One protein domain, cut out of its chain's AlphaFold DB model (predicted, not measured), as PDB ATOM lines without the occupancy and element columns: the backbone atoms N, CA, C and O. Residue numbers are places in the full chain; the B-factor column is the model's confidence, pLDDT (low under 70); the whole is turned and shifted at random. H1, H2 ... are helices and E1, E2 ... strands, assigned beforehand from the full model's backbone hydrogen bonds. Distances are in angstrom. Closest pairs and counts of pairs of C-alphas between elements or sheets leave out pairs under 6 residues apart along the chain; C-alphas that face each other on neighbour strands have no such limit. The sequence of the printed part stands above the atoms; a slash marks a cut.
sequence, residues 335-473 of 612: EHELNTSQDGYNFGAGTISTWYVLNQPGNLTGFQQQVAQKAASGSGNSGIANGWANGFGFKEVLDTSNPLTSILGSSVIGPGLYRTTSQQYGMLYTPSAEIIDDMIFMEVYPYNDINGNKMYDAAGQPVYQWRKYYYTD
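Overview. This is residues 335 to 473 of the 612 residues of an uncharacterized protein of Enterococcus termitis (UniProt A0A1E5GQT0). With little regular structure, this is one strongly twisted antiparallel sheet: long E4, E5 and E6 run side by side, short E1 and E2 lie along E6's other side, E3 follows E2, and H1 covers E3. The printed part has 139 residues, 54 in named elements: E1 E2 E3 H1 H2 E4 H3 E5 E6, mixed class. It is compact, radius of gyration of the C-alphas 15.0 A, spanning 40 by 30 by 25 A.

Along the chain. E1, residues 335 to 337, begins at C-alpha 335 (178.979, 236.000, 303.018). Then come E2, 348 to 350; E3, 354 to 357; H1, 364 to 376, 18.2 A; H2, 388 to 391; E4, 416 to 421, 17.2 A; H3, 422 to 425; E5, 439 to 446, 23.4 A; and E6, 464 to 472, 26.6 A, ending at C-alpha 472 (180.417, 229.813, 305.117).

Arrangement. E1 pairs with E6 (N 336 and O 470, 2.8 A), as does E2 (N 464 and O 350, 2.8 A). E2 and E3 form a hairpin (N 349 and O 357, 2.9 A), as do E5 and E6 (N 441 and O 469, 2.8 A). E4 pairs with E5 (N 418 and O 442, 2.8 A). H1, every O i to N i+4 pair within hydrogen-bond range, is over E3 at height 7.9 A; closest C-alphas, Tyr 356 and Lys 374, 5.9 A. H2 and H3, too short for such pairs, only graze the sheet.

Size, cuts and confidence. The farthest C-alphas, Ala 459 and Asp 473, are 43.9 A apart. The printed part has no cut; long links are H1 to H2, H2 to E4, H3 to E5 and E5 to E6. Among 35 residues under pLDDT 70 are 398 to 411.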
ATOM      1  N   GLU A 335     178.789 235.860 304.460       70.75
ATOM      2  CA  GLU A 335     178.979 236.000 303.018       70.75
ATOM      3  C   GLU A 335     180.479 236.043 302.696       70.75
ATOM      4  O   GLU A 335     181.179 236.976 303.086       70.75
ATOM      5  N   HIS A 336     180.973 235.038 301.973       73.25
ATOM      6  CA  HIS A 336     182.338 234.981 301.467       73.25
ATOM      7  C   HIS A 336     182.335 235.130 299.944       73.25
ATOM      8  O   HIS A 336     181.807 234.302 299.199       73.25
ATOM      9  N   GLU A 337     182.965 236.191 299.456       79.75
ATOM     10  CA  GLU A 337     183.066 236.484 298.030       79.75
ATOM     11  C   GLU A 337     184.090 235.572 297.329       79.75
ATOM     12  O   GLU A 337     185.132 235.236 297.895       79.75
ATOM     13  N   LEU A 338     183.814 235.149 296.092       77.19
ATOM     14  CA  LEU A 338     184.748 234.327 295.314       77.19
ATOM     15  C   LEU A 338     185.859 235.203 294.728       77.19
ATOM     16  O   LEU A 338     185.619 236.005 293.828       77.19
ATOM     17  N   ASN A 339     187.098 235.045 295.184       70.88
ATOM     18  CA  ASN A 339     188.203 235.826 294.632       70.88
ATOM     19  C   ASN A 339     188.568 235.374 293.198       70.88
ATOM     20  O   ASN A 339     188.219 234.281 292.752       70.88
ATOM     21  N   THR A 340     189.329 236.198 292.477       66.75
ATOM     22  CA  THR A 340     189.678 235.964 291.059       66.75
ATOM     23  C   THR A 340     190.554 234.726 290.809       66.75
ATOM     24  O   THR A 340     190.696 234.303 289.662       66.75
ATOM     25  N   SER A 341     191.138 234.121 291.855       68.12
ATOM     26  CA  SER A 341     191.839 232.829 291.759       68.12
ATOM     27  C   SER A 341     190.906 231.623 291.937       68.12
ATOM     28  O   SER A 341     191.186 230.556 291.393       68.12
ATOM     29  N   GLN A 342     189.777 231.803 292.634       71.69
ATOM     30  CA  GLN A 342     188.703 230.812 292.762       71.69
ATOM     31  C   GLN A 342     187.778 230.839 291.534       71.69
ATOM     32  O   GLN A 342     187.386 229.786 291.029       71.69
ATOM     33  N   ASP A 343     187.476 232.034 291.013       77.69
ATOM     34  CA  ASP A 343     186.731 232.221 289.769       77.69
ATOM     35  C   ASP A 343     187.235 233.399 288.920       77.69
ATOM     36  O   ASP A 343     187.047 234.566 289.259       77.69
ATOM     37  N   GLY A 344     187.762 233.075 287.735       75.81
ATOM     38  CA  GLY A 344     188.179 234.044 286.722       75.81
ATOM     39  C   GLY A 344     187.036 234.760 285.984       75.81
ATOM     40  O   GLY A 344     187.314 235.527 285.061       75.81
ATOM     41  N   TYR A 345     185.772 234.498 286.331       79.19
ATOM     42  CA  TYR A 345     184.595 235.220 285.843       79.19
ATOM     43  C   TYR A 345     183.952 236.132 286.897       79.19
ATOM     44  O   TYR A 345     182.944 236.768 286.577       79.19
ATOM     45  N   ASN A 346     184.485 236.229 288.122       80.44
ATOM     46  CA  ASN A 346     183.943 237.156 289.111       80.44
ATOM     47  C   ASN A 346     184.408 238.596 288.819       80.44
ATOM     48  O   ASN A 346     185.395 238.815 288.110       80.44
ATOM     49  N   PHE A 347     183.677 239.588 289.335       77.00
ATOM     50  CA  PHE A 347     183.931 241.013 289.098       77.00
ATOM     51  C   PHE A 347     184.073 241.368 287.617       77.00
ATOM     52  O   PHE A 347     185.113 241.855 287.158       77.00
ATOM     53  N   GLY A 348     183.019 241.093 286.854       85.19
ATOM     54  CA  GLY A 348     182.943 241.479 285.452       85.19
ATOM     55  C   GLY A 348     181.882 242.534 285.169       85.19
ATOM     56  O   GLY A 348     181.033 242.832 286.006       85.19
ATOM     57  N   ALA A 349     181.953 243.094 283.961       88.88
ATOM     58  CA  ALA A 349     180.965 244.024 283.430       88.88
ATOM     59  C   ALA A 349     180.646 243.735 281.954       88.88
ATOM     60  O   ALA A 349     181.511 243.305 281.180       88.88
ATOM     61  N   GLY A 350     179.392 243.964 281.561       88.56
ATOM     62  CA  GLY A 350     178.845 243.594 280.255       88.56
ATOM     63  C   GLY A 350     177.322 243.674 280.179       88.56
ATOM     64  O   GLY A 350     176.653 243.883 281.182       88.56
ATOM     65  N   THR A 351     176.752 243.488 278.993       89.12
ATOM     66  CA  THR A 351     175.305 243.285 278.828       89.12
ATOM     67  C   THR A 351     174.926 241.846 279.205       89.12
ATOM     68  O   THR A 351     175.780 240.962 279.304       89.12
ATOM     69  N   ILE A 352     173.626 241.563 279.353       86.06
ATOM     70  CA  ILE A 352     173.125 240.196 279.605       86.06
ATOM     71  C   ILE A 352     173.600 239.190 278.539       86.06
ATOM     72  O   ILE A 352     173.849 238.029 278.866       86.06
ATOM     73  N   SER A 353     173.807 239.627 277.294       85.12
ATOM     74  CA  SER A 353     174.267 238.771 276.189       85.12
ATOM     75  C   SER A 353     175.767 238.868 275.884       85.12
ATOM     76  O   SER A 353     176.267 237.995 275.176       85.12
ATOM     77  N   THR A 354     176.496 239.852 276.427       86.56
ATOM     78  CA  THR A 354     177.902 240.117 276.066       86.56
ATOM     79  C   THR A 354     178.733 240.599 277.260       86.56
ATOM     80  O   THR A 354     178.457 241.671 277.786       86.56
ATOM     81  N   TRP A 355     179.805 239.896 277.651       88.06
ATOM     82  CA  TRP A 355     180.764 240.411 278.644       88.06
ATOM     83  C   TRP A 355     181.934 241.170 278.005       88.06
ATOM     84  O   TRP A 355     182.447 240.792 276.949       88.06
ATOM     85  N   TYR A 356     182.375 242.240 278.673       86.56
ATOM     86  CA  TYR A 356     183.441 243.131 278.210       86.56
ATOM     87  C   TYR A 356     184.737 242.962 279.006       86.56
ATOM     88  O   TYR A 356     185.809 242.799 278.417       86.56
ATOM     89  N   VAL A 357     184.660 242.996 280.336       86.62
ATOM     90  CA  VAL A 357     185.817 242.914 281.245       86.62
ATOM     91  C   VAL A 357     185.472 241.958 282.391       86.62
ATOM     92  O   VAL A 357     184.301 241.844 282.745       86.62
ATOM     93  N   LEU A 358     186.474 241.257 282.924       83.94
ATOM     94  CA  LEU A 358     186.402 240.323 284.059       83.94
ATOM     95  C   LEU A 358     187.538 240.654 285.038       83.94
ATOM     96  O   LEU A 358     188.518 241.271 284.618       83.94
ATOM     97  N   ASN A 359     187.455 240.158 286.275       70.19
ATOM     98  CA  ASN A 359     188.517 240.210 287.283       70.19
ATOM     99  C   ASN A 359     189.053 241.623 287.557       70.19
ATOM    100  O   ASN A 359     190.165 241.960 287.143       70.19
ATOM    101  N   GLN A 360     188.314 242.436 288.314       65.12
ATOM    102  CA  GLN A 360     188.846 243.695 288.844       65.12
ATOM    103  C   GLN A 360     189.512 243.525 290.226       65.12
ATOM    104  O   GLN A 360     188.819 243.550 291.240       65.12
ATOM    105  N   PRO A 361     190.855 243.508 290.305       56.44
ATOM    106  CA  PRO A 361     191.553 243.945 291.514       56.44
ATOM    107  C   PRO A 361     192.497 245.137 291.259       56.44
ATOM    108  O   PRO A 361     193.188 245.228 290.246       56.44
ATOM    109  N   GLY A 362     192.559 246.062 292.221       60.66
ATOM    110  CA  GLY A 362     193.635 247.058 292.362       60.66
ATOM    111  C   GLY A 362     193.572 248.338 291.510       60.66
ATOM    112  O   GLY A 362     194.086 249.357 291.959       60.66
ATOM    113  N   ASN A 363     192.947 248.348 290.324       69.94
ATOM    114  CA  ASN A 363     192.885 249.547 289.464       69.94
ATOM    115  C   ASN A 363     191.476 249.821 288.905       69.94
ATOM    116  O   ASN A 363     191.162 249.485 287.760       69.94
ATOM    117  N   LEU A 364     190.642 250.476 289.721       76.12
ATOM    118  CA  LEU A 364     189.266 250.859 289.374       76.12
ATOM    119  C   LEU A 364     189.200 251.748 288.121       76.12
ATOM    120  O   LEU A 364     188.420 251.470 287.215       76.12
ATOM    121  N   THR A 365     190.048 252.776 288.023       79.38
ATOM    122  CA  THR A 365     190.050 253.713 286.886       79.38
ATOM    123  C   THR A 365     190.370 253.008 285.566       79.38
ATOM    124  O   THR A 365     189.720 253.256 284.552       79.38
ATOM    125  N   GLY A 366     191.346 252.092 285.573       80.06
ATOM    126  CA  GLY A 366     191.703 251.291 284.400       80.06
ATOM    127  C   GLY A 366     190.587 250.336 283.972       80.06
ATOM    128  O   GLY A 366     190.298 250.231 282.780       80.06
ATOM    129  N   PHE A 367     189.913 249.691 284.930       82.62
ATOM    130  CA  PHE A 367     188.736 248.861 284.654       82.62
ATOM    131  C   PHE A 367     187.601 249.691 284.039       82.62
ATOM    132  O   PHE A 367     187.109 249.353 282.963       82.62
ATOM    133  N   GLN A 368     187.255 250.829 284.649       84.50
ATOM    134  CA  GLN A 368     186.196 251.719 284.165       84.50
ATOM    135  C   GLN A 368     186.438 252.201 282.727       84.50
ATOM    136  O   GLN A 368     185.509 252.206 281.915       84.50
ATOM    137  N   GLN A 369     187.685 252.546 282.384       84.88
ATOM    138  CA  GLN A 369     188.074 252.922 281.022       84.88
ATOM    139  C   GLN A 369     187.905 251.768 280.023       84.88
ATOM    140  O   GLN A 369     187.373 251.981 278.933       84.88
ATOM    141  N   GLN A 370     188.302 250.543 280.387       86.00
ATOM    142  CA  GLN A 370     188.140 249.369 279.522       86.00
ATOM    143  C   GLN A 370     186.667 249.004 279.301       86.00
ATOM    144  O   GLN A 370     186.288 248.679 278.175       86.00
ATOM    145  N   VAL A 371     185.828 249.088 280.341       88.25
ATOM    146  CA  VAL A 371     184.380 248.852 280.218       88.25
ATOM    147  C   VAL A 371     183.751 249.894 279.294       88.25
ATOM    148  O   VAL A 371     183.064 249.516 278.348       88.25
ATOM    149  N   ALA A 372     184.053 251.183 279.488       86.19
ATOM    150  CA  ALA A 372     183.545 252.254 278.631       86.19
ATOM    151  C   ALA A 372     183.981 252.089 277.161       86.19
ATOM    152  O   ALA A 372     183.157 252.207 276.254       86.19
ATOM    153  N   GLN A 373     185.254 251.755 276.908       86.81
ATOM    154  CA  GLN A 373     185.778 251.530 275.556       86.81
ATOM    155  C   GLN A 373     185.097 250.344 274.850       86.81
ATOM    156  O   GLN A 373     184.774 250.424 273.660       86.81
ATOM    157  N   LYS A 374     184.882 249.232 275.562       87.31
ATOM    158  CA  LYS A 374     184.252 248.027 275.002       87.31
ATOM    159  C   LYS A 374     182.742 248.174 274.813       87.31
ATOM    160  O   LYS A 374     182.239 247.777 273.765       87.31
ATOM    161  N   ALA A 375     182.044 248.830 275.740       86.94
ATOM    162  CA  ALA A 375     180.636 249.192 275.577       86.94
ATOM    163  C   ALA A 375     180.430 250.118 274.360       86.94
ATOM    164  O   ALA A 375     179.591 249.840 273.504       86.94
ATOM    165  N   ALA A 376     181.265 251.155 274.208       85.25
ATOM    166  CA  ALA A 376     181.206 252.090 273.079       85.25
ATOM    167  C   ALA A 376     181.559 251.463 271.713       85.25
ATOM    168  O   ALA A 376     181.227 252.030 270.675       85.25
ATOM    169  N   SER A 377     182.217 250.300 271.695       83.50
ATOM    170  CA  SER A 377     182.540 249.539 270.476       83.50
ATOM    171  C   SER A 377     181.664 248.294 270.278       83.50
ATOM    172  O   SER A 377     181.866 247.563 269.308       83.50
ATOM    173  N   GLY A 378     180.729 248.014 271.198       73.44
ATOM    174  CA  GLY A 378     179.892 246.804 271.208       73.44
ATOM    175  C   GLY A 378     180.667 245.477 271.270       73.44
ATOM    176  O   GLY A 378     180.082 244.413 271.083       73.44
ATOM    177  N   SER A 379     181.982 245.515 271.499       76.38
ATOM    178  CA  SER A 379     182.888 244.387 271.262       76.38
ATOM    179  C   SER A 379     183.175 243.615 272.551       76.38
ATOM    180  O   SER A 379     183.893 244.089 273.434       76.38
ATOM    181  N   GLY A 380     182.646 242.394 272.645       78.81
ATOM    182  CA  GLY A 380     182.845 241.493 273.781       78.81
ATOM    183  C   GLY A 380     182.567 240.026 273.441       78.81
ATOM    184  O   GLY A 380     182.321 239.682 272.288       78.81
ATOM    185  N   ASN A 381     182.626 239.164 274.454       82.69
ATOM    186  CA  ASN A 381     182.418 237.715 274.336       82.69
ATOM    187  C   ASN A 381     181.023 237.313 274.841       82.69
ATOM    188  O   ASN A 381     180.390 238.097 275.542       82.69
ATOM    189  N   SER A 382     180.554 236.090 274.546       78.25
ATOM    190  CA  SER A 382     179.216 235.633 274.977       78.25
ATOM    191  C   SER A 382     179.017 235.770 276.491       78.25
ATOM    192  O   SER A 382     179.793 235.221 277.276       78.25
ATOM    193  N   GLY A 383     177.999 236.544 276.872       71.75
ATOM    194  CA  GLY A 383     177.762 237.073 278.213       71.75
ATOM    195  C   GLY A 383     177.092 236.107 279.185       71.75
ATOM    196  O   GLY A 383     177.433 234.931 279.274       71.75
ATOM    197  N   ILE A 384     176.152 236.638 279.963       73.69
ATOM    198  CA  ILE A 384     175.583 235.970 281.134       73.69
ATOM    199  C   ILE A 384     174.505 234.950 280.711       73.69
ATOM    200  O   ILE A 384     174.625 233.763 281.011       73.69
ATOM    201  N   ALA A 385     173.502 235.374 279.930       65.44
ATOM    202  CA  ALA A 385     172.368 234.537 279.502       65.44
ATOM    203  C   ALA A 385     172.745 233.402 278.538       65.44
ATOM    204  O   ALA A 385     172.255 232.279 278.651       65.44
ATOM    205  N   ASN A 386     173.611 233.711 277.571       64.94
ATOM    206  CA  ASN A 386     173.968 232.830 276.451       64.94
ATOM    207  C   ASN A 386     175.425 232.334 276.532       64.94
ATOM    208  O   ASN A 386     175.985 231.863 275.540       64.94
ATOM    209  N   GLY A 387     176.061 232.479 277.695       73.81
ATOM    210  CA  GLY A 387     177.465 232.151 277.911       73.81
ATOM    211  C   GLY A 387     177.715 231.546 279.290       73.81
ATOM    212  O   GLY A 387     177.021 230.618 279.709       73.81
ATOM    213  N   TRP A 388     178.751 232.030 279.975       75.75
ATOM    214  CA  TRP A 388     179.369 231.326 281.102       75.75
ATOM    215  C   TRP A 388     178.423 231.102 282.295       75.75
ATOM    216  O   TRP A 388     178.488 230.043 282.910       75.75
ATOM    217  N   ALA A 389     177.509 232.027 282.613       77.44
ATOM    218  CA  ALA A 389     176.654 231.881 283.798       77.44
ATOM    219  C   ALA A 389     175.575 230.805 283.616       77.44
ATOM    220  O   ALA A 389     175.333 230.006 284.518       77.44
ATOM    221  N   ASN A 390     174.976 230.735 282.424       75.62
ATOM    222  CA  ASN A 390     174.083 229.639 282.048       75.62
ATOM    223  C   ASN A 390     174.850 228.300 281.986       75.62
ATOM    224  O   ASN A 390     174.351 227.277 282.448       75.62
ATOM    225  N   GLY A 391     176.107 228.321 281.518       76.19
ATOM    226  CA  GLY A 391     177.016 227.166 281.558       76.19
ATOM    227  C   GLY A 391     177.320 226.648 282.972       76.19
ATOM    228  O   GLY A 391     177.412 225.439 283.158       76.19
ATOM    229  N   PHE A 392     177.401 227.537 283.968       80.94
ATOM    230  CA  PHE A 392     177.531 227.200 285.393       80.94
ATOM    231  C   PHE A 392     176.183 226.984 286.112       80.94
ATOM    232  O   PHE A 392     176.141 226.898 287.338       80.94
ATOM    233  N   GLY A 393     175.065 226.920 285.381       80.88
ATOM    234  CA  GLY A 393     173.753 226.563 285.926       80.88
ATOM    235  C   GLY A 393     173.014 227.650 286.718       80.88
ATOM    236  O   GLY A 393     172.000 227.326 287.338       80.88
ATOM    237  N   PHE A 394     173.462 228.914 286.693       84.62
ATOM    238  CA  PHE A 394     172.803 230.004 287.429       84.62
ATOM    239  C   PHE A 394     171.359 230.243 286.974       84.62
ATOM    240  O   PHE A 394     171.080 230.400 285.783       84.62
ATOM    241  N   LYS A 395     170.448 230.333 287.950       81.50
ATOM    242  CA  LYS A 395     169.012 230.587 287.747       81.50
ATOM    243  C   LYS A 395     168.492 231.626 288.728       81.50
ATOM    244  O   LYS A 395     169.049 231.797 289.812       81.50
ATOM    245  N   GLU A 396     167.445 232.330 288.315       80.88
ATOM    246  CA  GLU A 396     166.874 233.462 289.048       80.88
ATOM    247  C   GLU A 396     166.239 233.037 290.382       80.88
ATOM    248  O   GLU A 396     165.499 232.048 290.449       80.88
ATOM    249  N   VAL A 397     166.523 233.799 291.443       72.81
ATOM    250  CA  VAL A 397     165.879 233.671 292.756       72.81
ATOM    251  C   VAL A 397     164.617 234.534 292.751       72.81
ATOM    252  O   VAL A 397     164.663 235.729 293.023       72.81
ATOM    253  N   LEU A 398     163.482 233.914 292.414       61.59
ATOM    254  CA  LEU A 398     162.192 234.601 292.237       61.59
ATOM    255  C   LEU A 398     161.555 235.106 293.543       61.59
ATOM    256  O   LEU A 398     160.660 235.946 293.500       61.59
ATOM    257  N   ASP A 399     161.987 234.588 294.691       55.91
ATOM    258  CA  ASP A 399     161.524 234.998 296.016       55.91
ATOM    259  C   ASP A 399     162.647 234.777 297.038       55.91
ATOM    260  O   ASP A 399     163.091 233.647 297.254       55.91
ATOM    261  N   THR A 400     163.112 235.862 297.656       48.31
ATOM    262  CA  THR A 400     164.185 235.857 298.663       48.31
ATOM    263  C   THR A 400     163.726 235.389 300.045       48.31
ATOM    264  O   THR A 400     164.566 235.161 300.909       48.31
ATOM    265  N   SER A 401     162.416 235.227 300.267       39.72
ATOM    266  CA  SER A 401     161.830 234.741 301.525       39.72
ATOM    267  C   SER A 401     161.510 233.241 301.526       39.72
ATOM    268  O   SER A 401     161.242 232.661 302.580       39.72
ATOM    269  N   ASN A 402     161.552 232.587 300.361       41.09
ATOM    270  CA  ASN A 402     161.288 231.156 300.237       41.09
ATOM    271  C   ASN A 402     162.518 230.307 300.639       41.09
ATOM    272  O   ASN A 402     163.648 230.668 300.304       41.09
ATOM    273  N   PRO A 403     162.327 229.133 301.279       46.75
ATOM    274  CA  PRO A 403     163.428 228.253 301.666       46.75
ATOM    275  C   PRO A 403     164.267 227.793 300.462       46.75
ATOM    276  O   PRO A 403     163.773 227.675 299.337       46.75
ATOM    277  N   LEU A 404     165.544 227.489 300.719       50.66
ATOM    278  CA  LEU A 404     166.597 227.222 299.723       50.66
ATOM    279  C   LEU A 404     166.285 226.101 298.709       50.66
ATOM    280  O   LEU A 404     166.910 226.030 297.655       50.66
ATOM    281  N   THR A 405     165.291 225.260 298.993       46.56
ATOM    282  CA  THR A 405     164.839 224.130 298.166       46.56
ATOM    283  C   THR A 405     163.750 224.476 297.138       46.56
ATOM    284  O   THR A 405     163.320 223.597 296.389       46.56
ATOM    285  N   SER A 406     163.273 225.724 297.087       40.88
ATOM    286  CA  SER A 406     162.168 226.142 296.212       40.88
ATOM    287  C   SER A 406     162.547 226.301 294.724       40.88
ATOM    288  O   SER A 406     163.714 226.454 294.347       40.88
ATOM    289  N   ILE A 407     161.515 226.219 293.875       46.66
ATOM    290  CA  ILE A 407     161.585 226.001 292.421       46.66
ATOM    291  C   ILE A 407     162.369 227.111 291.703       46.66
ATOM    292  O   ILE A 407     162.100 228.298 291.861       46.66
ATOM    293  N   LEU A 408     163.323 226.691 290.870       53.25
ATOM    294  CA  LEU A 408     164.256 227.564 290.155       53.25
ATOM    295  C   LEU A 408     163.571 228.310 288.996       53.25
ATOM    296  O   LEU A 408     162.858 227.691 288.202       53.25
ATOM    297  N   GLY A 409     163.841 229.614 288.875       56.88
ATOM    298  CA  GLY A 409     163.367 230.449 287.771       56.88
ATOM    299  C   GLY A 409     164.089 230.213 286.438       56.88
ATOM    300  O   GLY A 409     164.900 229.298 286.278       56.88
ATOM    301  N   SER A 410     163.770 231.066 285.463       61.16
ATOM    302  CA  SER A 410     164.375 231.093 284.127       61.16
ATOM    303  C   SER A 410     165.876 231.441 284.134       61.16
ATOM    304  O   SER A 410     166.462 231.791 285.160       61.16
ATOM    305  N   SER A 411     166.505 231.327 282.957       67.44
ATOM    306  CA  SER A 411     167.866 231.814 282.695       67.44
ATOM    307  C   SER A 411     168.032 233.296 283.054       67.44
ATOM    308  O   SER A 411     167.062 234.047 283.100       67.44
ATOM    309  N   VAL A 412     169.280 233.728 283.248       75.88
ATOM    310  CA  VAL A 412     169.630 235.115 283.590       75.88
ATOM    311  C   VAL A 412     169.127 236.105 282.532       75.88
ATOM    312  O   VAL A 412     169.594 236.062 281.398       75.88
ATOM    313  N   ILE A 413     168.200 237.002 282.890       76.19
ATOM    314  CA  ILE A 413     167.554 237.952 281.956       76.19
ATOM    315  C   ILE A 413     167.762 239.437 282.294       76.19
ATOM    316  O   ILE A 413     167.463 240.293 281.463       76.19
ATOM    317  N   GLY A 414     168.291 239.773 283.474       79.50
ATOM    318  CA  GLY A 414     168.445 241.166 283.912       79.50
ATOM    319  C   GLY A 414     169.164 241.308 285.259       79.50
ATOM    320  O   GLY A 414     169.789 240.353 285.724       79.50
ATOM    321  N   PRO A 415     169.078 242.482 285.913       83.25
ATOM    322  CA  PRO A 415     169.448 242.630 287.315       83.25
ATOM    323  C   PRO A 415     168.654 241.676 288.205       83.25
ATOM    324  O   PRO A 415     167.459 241.499 287.984       83.25
ATOM    325  N   GLY A 416     169.296 241.117 289.222       81.19
ATOM    326  CA  GLY A 416     168.664 240.186 290.150       81.19
ATOM    327  C   GLY A 416     169.679 239.362 290.930       81.19
ATOM    328  O   GLY A 416     170.884 239.419 290.666       81.19
ATOM    329  N   LEU A 417     169.167 238.582 291.881       82.75
ATOM    330  CA  LEU A 417     169.921 237.545 292.574       82.75
ATOM    331  C   LEU A 417     169.733 236.214 291.841       82.75
ATOM    332  O   LEU A 417     168.614 235.807 291.523       82.75
ATOM    333  N   TYR A 418     170.837 235.521 291.604       84.38
ATOM    334  CA  TYR A 418     170.889 234.228 290.938       84.38
ATOM    335  C   TYR A 418     171.634 233.230 291.820       84.38
ATOM    336  O   TYR A 418     172.550 233.612 292.546       84.38
ATOM    337  N   ARG A 419     171.277 231.944 291.745       82.50
ATOM    338  CA  ARG A 419     171.994 230.872 292.455       82.50
ATOM    339  C   ARG A 419     172.258 229.657 291.574       82.50
ATOM    340  O   ARG A 419     171.529 229.408 290.611       82.50
ATOM    341  N   THR A 420     173.296 228.913 291.926       82.81
ATOM    342  CA  THR A 420     173.657 227.589 291.400       82.81
ATOM    343  C   THR A 420     174.248 226.754 292.538       82.81
ATOM    344  O   THR A 420     174.551 227.306 293.597       82.81
ATOM    345  N   THR A 421     174.418 225.444 292.354       81.56
ATOM    346  CA  THR A 421     175.096 224.616 293.366       81.56
ATOM    347  C   THR A 421     176.604 224.546 293.116       81.56
ATOM    348  O   THR A 421     177.027 224.688 291.967       81.56
ATOM    349  N   SER A 422     177.447 224.303 294.127       77.62
ATOM    350  CA  SER A 422     178.903 224.215 293.917       77.62
ATOM    351  C   SER A 422     179.268 223.043 292.995       77.62
ATOM    352  O   SER A 422     180.155 223.170 292.145       77.62
ATOM    353  N   GLN A 423     178.491 221.952 293.050       77.81
ATOM    354  CA  GLN A 423     178.574 220.846 292.094       77.81
ATOM    355  C   GLN A 423     178.280 221.276 290.642       77.81
ATOM    356  O   GLN A 423     178.962 220.821 289.725       77.81
ATOM    357  N   GLN A 424     177.273 222.129 290.413       79.75
ATOM    358  CA  GLN A 424     176.931 222.645 289.075       79.75
ATOM    359  C   GLN A 424     177.885 223.746 288.602       79.75
ATOM    360  O   GLN A 424     178.127 223.881 287.404       79.75
ATOM    361  N   TYR A 425     178.450 224.502 289.541       83.06
ATOM    362  CA  TYR A 425     179.427 225.548 289.282       83.06
ATOM    363  C   TYR A 425     180.737 224.983 288.724       83.06
ATOM    364  O   TYR A 425     181.305 225.547 287.792       83.06
ATOM    365  N   GLY A 426     181.204 223.847 289.258       68.38
ATOM    366  CA  GLY A 426     182.223 222.997 288.625       68.38
ATOM    367  C   GLY A 426     183.613 223.620 288.422       68.38
ATOM    368  O   GLY A 426     184.461 223.011 287.769       68.38
ATOM    369  N   MET A 427     183.875 224.816 288.958       75.62
ATOM    370  CA  MET A 427     185.173 225.481 288.854       75.62
ATOM    371  C   MET A 427     186.228 224.750 289.696       75.62
ATOM    372  O   MET A 427     185.986 224.410 290.854       75.62
ATOM    373  N   LEU A 428     187.421 224.540 289.127       66.06
ATOM    374  CA  LEU A 428     188.481 223.683 289.690       66.06
ATOM    375  C   LEU A 428     188.938 224.074 291.110       66.06
ATOM    376  O   LEU A 428     189.423 223.222 291.850       66.06
ATOM    377  N   TYR A 429     188.779 225.347 291.479       67.69
ATOM    378  CA  TYR A 429     189.186 225.916 292.769       67.69
ATOM    379  C   TYR A 429     187.992 226.362 293.632       67.69
ATOM    380  O   TYR A 429     188.147 227.191 294.527       67.69
ATOM    381  N   THR A 430     186.798 225.825 293.367       68.38
ATOM    382  CA  THR A 430     185.611 226.064 294.200       68.38
ATOM    383  C   THR A 430     185.822 225.447 295.587       68.38
ATOM    384  O   THR A 430     186.100 224.248 295.666       68.38
ATOM    385  N   PRO A 431     185.677 226.203 296.689       67.62
ATOM    386  CA  PRO A 431     185.886 225.700 298.048       67.62
ATOM    387  C   PRO A 431     184.674 224.885 298.546       67.62
ATOM    388  O   PRO A 431     184.093 225.174 299.585       67.62
ATOM    389  N   SER A 432     184.272 223.842 297.812       69.00
ATOM    390  CA  SER A 432     183.040 223.065 298.052       69.00
ATOM    391  C   SER A 432     182.914 222.445 299.451       69.00
ATOM    392  O   SER A 432     181.809 222.149 299.884       69.00
ATOM    393  N   ALA A 433     184.023 222.266 300.178       62.94
ATOM    394  CA  ALA A 433     184.040 221.784 301.567       62.94
ATOM    395  C   ALA A 433     183.862 222.904 302.621       62.94
ATOM    396  O   ALA A 433     184.108 222.690 303.811       62.94
ATOM    397  N   GLU A 434     183.534 224.118 302.179       66.56
ATOM    398  CA  GLU A 434     183.380 225.332 302.999       66.56
ATOM    399  C   GLU A 434     182.066 226.065 302.688       66.56
ATOM    400  O   GLU A 434     181.717 227.024 303.369       66.56
ATOM    401  N   ILE A 435     181.344 225.619 301.656       69.94
ATOM    402  CA  ILE A 435     180.090 226.201 301.182       69.94
ATOM    403  C   ILE A 435     178.922 225.558 301.932       69.94
ATOM    404  O   ILE A 435     178.678 224.356 301.810       69.94
ATOM    405  N   ILE A 436     178.166 226.372 302.664       63.66
ATOM    406  CA  ILE A 436     176.929 225.955 303.327       63.66
ATOM    407  C   ILE A 436     175.836 225.698 302.280       63.66
ATOM    408  O   ILE A 436     175.723 226.407 301.277       63.66
ATOM    409  N   ASP A 437     175.050 224.644 302.511       64.31
ATOM    410  CA  ASP A 437     173.937 224.183 301.665       64.31
ATOM    411  C   ASP A 437     174.285 223.937 300.179       64.31
ATOM    412  O   ASP A 437     173.393 223.864 299.335       64.31
ATOM    413  N   ASP A 438     175.576 223.771 299.854       74.12
ATOM    414  CA  ASP A 438     176.107 223.633 298.487       74.12
ATOM    415  C   ASP A 438     175.768 224.828 297.564       74.12
ATOM    416  O   ASP A 438     175.825 224.684 296.349       74.12
ATOM    417  N   MET A 439     175.424 226.016 298.085       78.62
ATOM    418  CA  MET A 439     174.936 227.148 297.271       78.62
ATOM    419  C   MET A 439     175.999 228.210 296.952       78.62
ATOM    420  O   MET A 439     176.659 228.754 297.835       78.62
ATOM    421  N   ILE A 440     176.076 228.591 295.673       83.62
ATOM    422  CA  ILE A 440     176.824 229.756 295.182       83.62
ATOM    423  C   ILE A 440     175.842 230.761 294.585       83.62
ATOM    424  O   ILE A 440     175.006 230.427 293.741       83.62
ATOM    425  N   PHE A 441     175.984 232.010 295.002       85.62
ATOM    426  CA  PHE A 441     175.154 233.136 294.608       85.62
ATOM    427  C   PHE A 441     175.889 234.033 293.614       85.62
ATOM    428  O   PHE A 441     177.119 234.107 293.586       85.62
ATOM    429  N   MET A 442     175.115 234.720 292.783       87.94
ATOM    430  CA  MET A 442     175.571 235.753 291.864       87.94
ATOM    431  C   MET A 442     174.548 236.883 291.858       87.94
ATOM    432  O   MET A 442     173.403 236.686 291.457       87.94
ATOM    433  N   GLU A 443     174.967 238.078 292.243       87.38
ATOM    434  CA  GLU A 443     174.175 239.289 292.054       87.38
ATOM    435  C   GLU A 443     174.559 239.947 290.734       87.38
ATOM    436  O   GLU A 443     175.739 240.176 290.471       87.38
ATOM    437  N   VAL A 444     173.560 240.290 289.922       87.56
ATOM    438  CA  VAL A 444     173.715 241.119 288.721       87.56
ATOM    439  C   VAL A 444     173.019 242.449 288.976       87.56
ATOM    440  O   VAL A 444     171.848 242.485 289.353       87.56
ATOM    441  N   TYR A 445     173.717 243.558 288.758       88.81
ATOM    442  CA  TYR A 445     173.215 244.903 289.034       88.81
ATOM    443  C   TYR A 445     173.683 245.894 287.956       88.81
ATOM    444  O   TYR A 445     174.653 245.618 287.249       88.81
ATOM    445  N   PRO A 446     172.983 247.027 287.740       89.56
ATOM    446  CA  PRO A 446     173.373 247.994 286.716       89.56
ATOM    447  C   PRO A 446     174.809 248.492 286.908       89.56
ATOM    448  O   PRO A 446     175.234 248.797 288.025       89.56
ATOM    449  N   TYR A 447     175.548 248.594 285.806       89.00
ATOM    450  CA  TYR A 447     176.849 249.241 285.798       89.00
ATOM    451  C   TYR A 447     176.664 250.743 285.606       89.00
ATOM    452  O   TYR A 447     176.026 251.189 284.645       89.00
ATOM    453  N   ASN A 448     177.227 251.518 286.528       87.12
ATOM    454  CA  ASN A 448     177.206 252.971 286.470       87.12
ATOM    455  C   ASN A 448     178.565 253.495 285.988       87.12
ATOM    456  O   ASN A 448     179.610 252.934 286.321       87.12
ATOM    457  N   ASP A 449     178.552 254.574 285.208       80.31
ATOM    458  CA  ASP A 449     179.760 255.303 284.836       80.31
ATOM    459  C   ASP A 449     180.389 256.026 286.047       80.31
ATOM    460  O   ASP A 449     179.851 256.034 287.157       80.31
ATOM    461  N   ILE A 450     181.534 256.677 285.826       75.75
ATOM    462  CA  ILE A 450     182.246 257.457 286.855       75.75
ATOM    463  C   ILE A 450     181.412 258.615 287.447       75.75
ATOM    464  O   ILE A 450     181.757 259.142 288.500       75.75
ATOM    465  N   ASN A 451     180.307 258.994 286.798       80.06
ATOM    466  CA  ASN A 451     179.390 260.050 287.223       80.06
ATOM    467  C   ASN A 451     178.110 259.492 287.886       80.06
ATOM    468  O   ASN A 451     177.216 260.265 288.225       80.06
ATOM    469  N   GLY A 452     177.996 258.169 288.055       79.00
ATOM    470  CA  GLY A 452     176.827 257.503 288.636       79.00
ATOM    471  C   GLY A 452     175.677 257.218 287.658       79.00
ATOM    472  O   GLY A 452     174.630 256.735 288.086       79.00
ATOM    473  N   ASN A 453     175.840 257.475 286.357       85.06
ATOM    474  CA  ASN A 453     174.806 257.223 285.350       85.06
ATOM    475  C   ASN A 453     174.830 255.768 284.876       85.06
ATOM    476  O   ASN A 453     175.896 255.237 284.570       85.06
ATOM    477  N   LYS A 454     173.655 255.147 284.706       87.31
ATOM    478  CA  LYS A 454     173.540 253.813 284.091       87.31
ATOM    479  C   LYS A 454     174.161 253.812 282.693       87.31
ATOM    480  O   LYS A 454     173.754 254.602 281.839       87.31
ATOM    481  N   MET A 455     175.110 252.913 282.458       89.12
ATOM    482  CA  MET A 455     175.797 252.789 281.176       89.12
ATOM    483  C   MET A 455     174.992 251.932 280.190       89.12
ATOM    484  O   MET A 455     174.363 250.943 280.570       89.12
ATOM    485  N   TYR A 456     175.057 252.300 278.912       90.19
ATOM    486  CA  TYR A 456     174.512 251.541 277.786       90.19
ATOM    487  C   TYR A 456     175.617 251.317 276.750       90.19
ATOM    488  O   TYR A 456     176.546 252.122 276.650       90.19
ATOM    489  N   ASP A 457     175.530 250.225 275.994       90.00
ATOM    490  CA  ASP A 457     176.445 249.935 274.893       90.00
ATOM    491  C   ASP A 457     176.065 250.667 273.592       90.00
ATOM    492  O   ASP A 457     175.045 251.356 273.501       90.00
ATOM    493  N   ALA A 458     176.890 250.509 272.555       85.81
ATOM    494  CA  ALA A 458     176.662 251.099 271.235       85.81
ATOM    495  C   ALA A 458     175.355 250.647 270.541       85.81
ATOM    496  O   ALA A 458     174.906 251.309 269.607       85.81
ATOM    497  N   ALA A 459     174.742 249.543 270.983       86.06
ATOM    498  CA  ALA A 459     173.453 249.039 270.509       86.06
ATOM    499  C   ALA A 459     172.276 249.450 271.422       86.06
ATOM    500  O   ALA A 459     171.150 248.983 271.233       86.06
ATOM    501  N   GLY A 460     172.520 250.313 272.417       86.69
ATOM    502  CA  GLY A 460     171.521 250.764 273.386       86.69
ATOM    503  C   GLY A 460     171.138 249.710 274.428       86.69
ATOM    504  O   GLY A 460     170.122 249.872 275.103       86.69
ATOM    505  N   GLN A 461     171.911 248.630 274.572       88.25
ATOM    506  CA  GLN A 461     171.685 247.617 275.603       88.25
ATOM    507  C   GLN A 461     172.259 248.089 276.944       88.25
ATOM    508  O   GLN A 461     173.370 248.623 276.964       88.25
ATOM    509  N   PRO A 462     171.563 247.898 278.080       89.31
ATOM    510  CA  PRO A 462     172.110 248.279 279.376       89.31
ATOM    511  C   PRO A 462     173.336 247.431 279.730       89.31
ATOM    512  O   PRO A 462     173.367 246.220 279.487       89.31
ATOM    513  N   VAL A 463     174.331 248.069 280.342       90.19
ATOM    514  CA  VAL A 463     175.508 247.399 280.899       90.19
ATOM    515  C   VAL A 463     175.253 247.089 282.373       90.19
ATOM    516  O   VAL A 463     174.722 247.902 283.132       90.19
ATOM    517  N   TYR A 464     175.654 245.895 282.774       90.50
ATOM    518  CA  TYR A 464     175.562 245.347 284.116       90.50
ATOM    519  C   TYR A 464     176.952 244.978 284.620       90.50
ATOM    520  O   TYR A 464     177.906 244.855 283.851       90.50
ATOM    521  N   GLN A 465     177.040 244.790 285.922       89.38
ATOM    522  CA  GLN A 465     178.176 244.235 286.641       89.38
ATOM    523  C   GLN A 465     177.672 243.130 287.560       89.38
ATOM    524  O   GLN A 465     176.473 243.063 287.854       89.38
ATOM    525  N   TRP A 466     178.570 242.245 287.976       87.81
ATOM    526  CA  TRP A 466     178.211 241.128 288.840       87.81
ATOM    527  C   TRP A 466     179.297 240.780 289.849       87.81
ATOM    528  O   TRP A 466     180.494 240.881 289.563       87.81
ATOM    529  N   ARG A 467     178.835 240.301 291.006       86.25
ATOM    530  CA  ARG A 467     179.647 239.717 292.076       86.25
ATOM    531  C   ARG A 467     179.101 238.335 292.433       86.25
ATOM    532  O   ARG A 467     177.894 238.111 292.339       86.25
ATOM    533  N   LYS A 468     179.979 237.414 292.822       87.12
ATOM    534  CA  LYS A 468     179.643 236.042 293.219       87.12
ATOM    535  C   LYS A 468     180.185 235.723 294.601       87.12
ATOM    536  O   LYS A 468     181.325 236.069 294.906       87.12
ATOM    537  N   TYR A 469     179.398 235.010 295.390       83.31
ATOM    538  CA  TYR A 469     179.710 234.684 296.777       83.31
ATOM    539  C   TYR A 469     179.066 233.360 297.202       83.31
ATOM    540  O   TYR A 469     178.215 232.808 296.504       83.31
ATOM    541  N   TYR A 470     179.482 232.846 298.351       82.38
ATOM    542  CA  TYR A 470     178.896 231.697 299.037       82.38
ATOM    543  C   TYR A 470     178.742 232.017 300.526       82.38
ATOM    544  O   TYR A 470     179.392 232.934 301.022       82.38
ATOM    545  N   TYR A 471     177.899 231.277 301.246       71.06
ATOM    546  CA  TYR A 471     177.865 231.362 302.709       71.06
ATOM    547  C   TYR A 471     178.793 230.316 303.323       71.06
ATOM    548  O   TYR A 471     178.848 229.180 302.846       71.06
ATOM    549  N   THR A 472     179.514 230.699 304.374       63.69
ATOM    550  CA  THR A 472     180.417 229.813 305.117       63.69
ATOM    551  C   THR A 472     180.334 230.048 306.625       63.69
ATOM    552  O   THR A 472     179.999 231.144 307.080       63.69
ATOM    553  N   ASP A 473     180.647 229.004 307.389       57.88
ATOM    554  CA  ASP A 473     180.895 229.020 308.834       57.88
ATOM    555  C   ASP A 473     182.392 229.217 309.157       57.88
ATOM    556  O   ASP A 473     182.762 229.502 310.297       57.88
TER     557      ASP A 473